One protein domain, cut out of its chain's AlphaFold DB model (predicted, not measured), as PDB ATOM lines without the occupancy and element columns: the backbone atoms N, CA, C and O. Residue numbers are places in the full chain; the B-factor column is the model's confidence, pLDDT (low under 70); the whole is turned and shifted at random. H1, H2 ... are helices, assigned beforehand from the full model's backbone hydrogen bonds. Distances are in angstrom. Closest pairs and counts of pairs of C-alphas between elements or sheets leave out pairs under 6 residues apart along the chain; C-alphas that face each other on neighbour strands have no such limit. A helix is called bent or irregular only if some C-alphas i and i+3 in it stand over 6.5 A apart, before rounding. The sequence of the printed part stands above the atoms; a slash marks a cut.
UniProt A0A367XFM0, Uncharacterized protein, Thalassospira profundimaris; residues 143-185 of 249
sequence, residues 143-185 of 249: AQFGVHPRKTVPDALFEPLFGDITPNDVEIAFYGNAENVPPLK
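What this domain is: This is residues 143 to 185 of the 249 residues of an uncharacterized protein of Thalassospira profundimaris (UniProt A0A367XFM0). With little regular structure, this is a drawn-out rod: residues 143 to 152 stick out at one end, the short helix H1 follows, and at the other end, past a short link, sits H2, after which the last residues fold back. The printed part has 43 residues with two named helices, H1 then H2, and no named strand; the class is all helix, with 15 residues in named elements. It is extended, with a radius of gyration of the C-alphas of 16.0 A and spans of 48 by 15 by 11 A.

How they stand to each other: H1, residues 155 to 162, and H2, residues 169 to 175, are apart. H1 is only just irregular: C-alphas 156 and 159 are 6.9 A apart. Every O i to N i+4 pair is within hydrogen-bond range in H2, but 2 of 4 in H1.

Where its parts are: H1 runs 10.7 A from C-alpha 155 at (72.912, -42.725, 167.847). H2 runs 9.9 A to C-alpha 175 at (101.895, -31.150, 175.739).

The domain as a whole: The C-alphas farthest apart, of Phe 145 and Gly 176, are 48.3 A apart. The printed part has no cut. The model's pLDDT is under 70 at residues 148, 164, 171 and 183 to 185.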
ATOM      1  N   ALA A 143      64.929 -47.659 157.547       80.38
ATOM      2  CA  ALA A 143      64.856 -47.074 156.210       80.38
ATOM      3  C   ALA A 143      64.933 -45.527 156.206       80.38
ATOM      4  O   ALA A 143      64.918 -44.919 155.133       80.38
ATOM      5  N   GLN A 144      65.015 -44.886 157.383       77.12
ATOM      6  CA  GLN A 144      65.173 -43.444 157.584       77.12
ATOM      7  C   GLN A 144      64.155 -42.603 156.797       77.12
ATOM      8  O   GLN A 144      64.467 -41.523 156.283       77.12
ATOM      9  N   PHE A 145      62.917 -43.096 156.672       71.56
ATOM     10  CA  PHE A 145      61.855 -42.385 155.964       71.56
ATOM     11  C   PHE A 145      61.526 -41.071 156.681       71.56
ATOM     12  O   PHE A 145      61.133 -41.062 157.842       71.56
ATOM     13  N   GLY A 146      61.676 -39.946 155.974       76.00
ATOM     14  CA  GLY A 146      61.361 -38.614 156.503       76.00
ATOM     15  C   GLY A 146      62.420 -38.008 157.433       76.00
ATOM     16  O   GLY A 146      62.197 -36.917 157.953       76.00
ATOM     17  N   VAL A 147      63.573 -38.659 157.624       74.50
ATOM     18  CA  VAL A 147      64.663 -38.144 158.467       74.50
ATOM     19  C   VAL A 147      65.605 -37.269 157.634       74.50
ATOM     20  O   VAL A 147      66.208 -37.728 156.661       74.50
ATOM     21  N   HIS A 148      65.740 -35.995 158.017       64.88
ATOM     22  CA  HIS A 148      66.705 -35.070 157.425       64.88
ATOM     23  C   HIS A 148      67.459 -34.287 158.513       64.88
ATOM     24  O   HIS A 148      66.804 -33.661 159.349       64.88
ATOM     25  N   PRO A 149      68.805 -34.254 158.491       74.50
ATOM     26  CA  PRO A 149      69.703 -34.989 157.593       74.50
ATOM     27  C   PRO A 149      69.683 -36.505 157.858       74.50
ATOM     28  O   PRO A 149      69.372 -36.941 158.963       74.50
ATOM     29  N   ARG A 150      70.006 -37.313 156.836       77.06
ATOM     30  CA  ARG A 150      70.132 -38.771 156.999       77.06
ATOM     31  C   ARG A 150      71.227 -39.086 158.016       77.06
ATOM     32  O   ARG A 150      72.314 -38.514 157.947       77.06
ATOM     33  N   LYS A 151      70.940 -40.015 158.920       78.31
ATOM     34  CA  LYS A 151      71.898 -40.553 159.879       78.31
ATOM     35  C   LYS A 151      72.817 -41.544 159.168       78.31
ATOM     36  O   LYS A 151      72.357 -42.404 158.416       78.31
ATOM     37  N   THR A 152      74.117 -41.422 159.401       76.06
ATOM     38  CA  THR A 152      75.137 -42.341 158.871       76.06
ATOM     39  C   THR A 152      75.461 -43.468 159.845       76.06
ATOM     40  O   THR A 152      75.922 -44.521 159.418       76.06
ATOM     41  N   VAL A 153      75.196 -43.264 161.138       81.75
ATOM     42  CA  VAL A 153      75.512 -44.190 162.232       81.75
ATOM     43  C   VAL A 153      74.359 -44.174 163.250       81.75
ATOM     44  O   VAL A 153      73.742 -43.119 163.425       81.75
ATOM     45  N   PRO A 154      74.014 -45.310 163.893       83.44
ATOM     46  CA  PRO A 154      73.082 -45.331 165.020       83.44
ATOM     47  C   PRO A 154      73.532 -44.408 166.157       83.44
ATOM     48  O   PRO A 154      74.717 -44.354 166.471       83.44
ATOM     49  N   ASP A 155      72.591 -43.734 166.823       79.56
ATOM     50  CA  ASP A 155      72.912 -42.725 167.847       79.56
ATOM     51  C   ASP A 155      73.789 -43.290 168.984       79.56
ATOM     52  O   ASP A 155      74.712 -42.623 169.439       79.56
ATOM     53  N   ALA A 156      73.562 -44.549 169.379       78.69
ATOM     54  CA  ALA A 156      74.339 -45.238 170.416       78.69
ATOM     55  C   ALA A 156      75.822 -45.452 170.052       78.69
ATOM     56  O   ALA A 156      76.652 -45.608 170.938       78.69
ATOM     57  N   LEU A 157      76.152 -45.466 168.757       80.56
ATOM     58  CA  LEU A 157      77.514 -45.638 168.246       80.56
ATOM     59  C   LEU A 157      78.181 -44.316 167.861       80.56
ATOM     60  O   LEU A 157      79.367 -44.308 167.541       80.56
ATOM     61  N   PHE A 158      77.442 -43.206 167.861       79.44
ATOM     62  CA  PHE A 158      77.997 -41.928 167.436       79.44
ATOM     63  C   PHE A 158      79.067 -41.433 168.415       79.44
ATOM     64  O   PHE A 158      80.176 -41.124 167.987       79.44
ATOM     65  N   GLU A 159      78.759 -41.424 169.712       78.06
ATOM     66  CA  GLU A 159      79.682 -40.948 170.749       78.06
ATOM     67  C   GLU A 159      80.948 -41.819 170.865       78.06
ATOM     68  O   GLU A 159      82.041 -41.262 170.826       78.06
ATOM     69  N   PRO A 160      80.874 -43.165 170.892       76.69
ATOM     70  CA  PRO A 160      82.082 -43.991 170.988       76.69
ATOM     71  C   PRO A 160      83.008 -43.913 169.763       76.69
ATOM     72  O   PRO A 160      84.212 -44.103 169.891       76.69
ATOM     73  N   LEU A 161      82.466 -43.663 168.562       72.94
ATOM     74  CA  LEU A 161      83.251 -43.658 167.317       72.94
ATOM     75  C   LEU A 161      83.720 -42.259 166.887       72.94
ATOM     76  O   LEU A 161      84.753 -42.135 166.225       72.94
ATOM     77  N   PHE A 162      82.939 -41.222 167.201       74.31
ATOM     78  CA  PHE A 162      83.147 -39.853 166.714       74.31
ATOM     79  C   PHE A 162      83.058 -38.786 167.810       74.31
ATOM     80  O   PHE A 162      83.120 -37.600 167.483       74.31
ATOM     81  N   GLY A 163      82.883 -39.183 169.072       70.62
ATOM     82  CA  GLY A 163      82.907 -38.274 170.210       70.62
ATOM     83  C   GLY A 163      84.299 -37.692 170.446       70.62
ATOM     84  O   GLY A 163      85.323 -38.273 170.072       70.62
ATOM     85  N   ASP A 164      84.329 -36.521 171.073       69.56
ATOM     86  CA  ASP A 164      85.574 -35.889 171.486       69.56
ATOM     87  C   ASP A 164      86.099 -36.605 172.739       69.56
ATOM     88  O   ASP A 164      85.506 -36.536 173.815       69.56
ATOM     89  N   ILE A 165      87.229 -37.295 172.612       70.31
ATOM     90  CA  ILE A 165      87.895 -37.919 173.757       70.31
ATOM     91  C   ILE A 165      88.624 -36.824 174.540       70.31
ATOM     92  O   ILE A 165      89.450 -36.088 173.991       70.31
ATOM     93  N   THR A 166      88.323 -36.708 175.832       72.69
ATOM     94  CA  THR A 166      89.019 -35.776 176.722       72.69
ATOM     95  C   THR A 166      90.475 -36.209 176.915       72.69
ATOM     96  O   THR A 166      90.695 -37.373 177.257       72.69
ATOM     97  N   PRO A 167      91.458 -35.305 176.744       73.88
ATOM     98  CA  PRO A 167      92.872 -35.620 176.930       73.88
ATOM     99  C   PRO A 167      93.167 -36.208 178.307       73.88
ATOM    100  O   PRO A 167      92.667 -35.702 179.316       73.88
ATOM    101  N   ASN A 168      94.014 -37.233 178.361       75.88
ATOM    102  CA  ASN A 168      94.450 -37.816 179.631       75.88
ATOM    103  C   ASN A 168      95.491 -36.908 180.321       75.88
ATOM    104  O   ASN A 168      96.266 -36.221 179.652       75.88
ATOM    105  N   ASP A 169      95.589 -36.954 181.652       75.75
ATOM    106  CA  ASP A 169      96.547 -36.174 182.455       75.75
ATOM    107  C   ASP A 169      98.004 -36.374 181.993       75.75
ATOM    108  O   ASP A 169      98.820 -35.451 182.032       75.75
ATOM    109  N   VAL A 170      98.325 -37.572 181.493       75.81
ATOM    110  CA  VAL A 170      99.640 -37.911 180.925       75.81
ATOM    111  C   VAL A 170      99.913 -37.146 179.625       75.81
ATOM    112  O   VAL A 170     101.014 -36.633 179.420       75.81
ATOM    113  N   GLU A 171      98.914 -37.031 178.751       69.81
ATOM    114  CA  GLU A 171      99.021 -36.293 177.490       69.81
ATOM    115  C   GLU A 171      99.089 -34.788 177.753       69.81
ATOM    116  O   GLU A 171      99.906 -34.085 177.157       69.81
ATOM    117  N   ILE A 172      98.297 -34.301 178.712       78.75
ATOM    118  CA  ILE A 172      98.327 -32.908 179.169       78.75
ATOM    119  C   ILE A 172      99.715 -32.557 179.715       78.75
ATOM    120  O   ILE A 172     100.247 -31.499 179.383       78.75
ATOM    121  N   ALA A 173     100.336 -33.443 180.498       76.81
ATOM    122  CA  ALA A 173     101.696 -33.246 180.994       76.81
ATOM    123  C   ALA A 173     102.739 -33.238 179.861       76.81
ATOM    124  O   ALA A 173     103.681 -32.445 179.905       76.81
ATOM    125  N   PHE A 174     102.561 -34.070 178.828       75.62
ATOM    126  CA  PHE A 174     103.455 -34.120 177.667       75.62
ATOM    127  C   PHE A 174     103.359 -32.862 176.786       75.62
ATOM    128  O   PHE A 174     104.383 -32.321 176.366       75.62
ATOM    129  N   TYR A 175     102.145 -32.363 176.534       73.69
ATOM    130  CA  TYR A 175     101.895 -31.150 175.739       73.69
ATOM    131  C   TYR A 175     101.885 -29.852 176.577       73.69
ATOM    132  O   TYR A 175     101.739 -28.747 176.042       73.69
ATOM    133  N   GLY A 176     102.070 -29.970 177.894       79.56
ATOM    134  CA  GLY A 176     102.183 -28.887 178.876       79.56
ATOM    135  C   GLY A 176     100.862 -28.233 179.304       79.56
ATOM    136  O   GLY A 176     100.812 -27.630 180.374       79.56
ATOM    137  N   ASN A 177      99.805 -28.320 178.496       78.19
ATOM    138  CA  ASN A 177      98.467 -27.821 178.819       78.19
ATOM    139  C   ASN A 177      97.410 -28.573 177.992       78.19
ATOM    140  O   ASN A 177      97.700 -29.014 176.881       78.19
ATOM    141  N   ALA A 178      96.176 -28.656 178.493       71.25
ATOM    142  CA  ALA A 178      95.069 -29.344 177.828       71.25
ATOM    143  C   ALA A 178      94.715 -28.729 176.463       71.25
ATOM    144  O   ALA A 178      94.386 -29.450 175.530       71.25
ATOM    145  N   GLU A 179      94.864 -27.409 176.311       75.31
ATOM    146  CA  GLU A 179      94.614 -26.705 175.040       75.31
ATOM    147  C   GLU A 179      95.664 -26.999 173.955       75.31
ATOM    148  O   GLU A 179      95.411 -26.786 172.771       75.31
ATOM    149  N   ASN A 180      96.846 -27.486 174.349       74.19
ATOM    150  CA  ASN A 180      97.930 -27.820 173.425       74.19
ATOM    151  C   ASN A 180      97.877 -29.274 172.951       74.19
ATOM    152  O   ASN A 180      98.623 -29.627 172.034       74.19
ATOM    153  N   VAL A 181      97.039 -30.113 173.568       71.38
ATOM    154  CA  VAL A 181      96.855 -31.495 173.132       71.38
ATOM    155  C   VAL A 181      96.132 -31.459 171.782       71.38
ATOM    156  O   VAL A 181      95.016 -30.938 171.700       71.38
ATOM    157  N   PRO A 182      96.749 -31.955 170.693       70.62
ATOM    158  CA  PRO A 182      96.091 -31.973 169.397       70.62
ATOM    159  C   PRO A 182      94.795 -32.788 169.482       70.62
ATOM    160  O   PRO A 182      94.825 -33.892 170.026       70.62
ATOM    161  N   PRO A 183      93.674 -32.307 168.915       66.75
ATOM    162  CA  PRO A 183      92.431 -33.065 168.931       66.75
ATOM    163  C   PRO A 183      92.632 -34.399 168.212       66.75
ATOM    164  O   PRO A 183      93.240 -34.443 167.129       66.75
ATOM    165  N   LEU A 184      92.118 -35.473 168.815       64.88
ATOM    166  CA  LEU A 184      92.159 -36.813 168.246       64.88
ATOM    167  C   LEU A 184      91.507 -36.795 166.862       64.88
ATOM    168  O   LEU A 184      90.414 -36.272 166.649       64.88
ATOM    169  N   LYS A 185      92.243 -37.306 165.877       63.00
ATOM    170  CA  LYS A 185      91.767 -37.424 164.502       63.00
ATOM    171  C   LYS A 185      91.423 -38.880 164.268       63.00
ATOM    172  O   LYS A 185      92.290 -39.739 164.390       63.00
TER     173      LYS A 185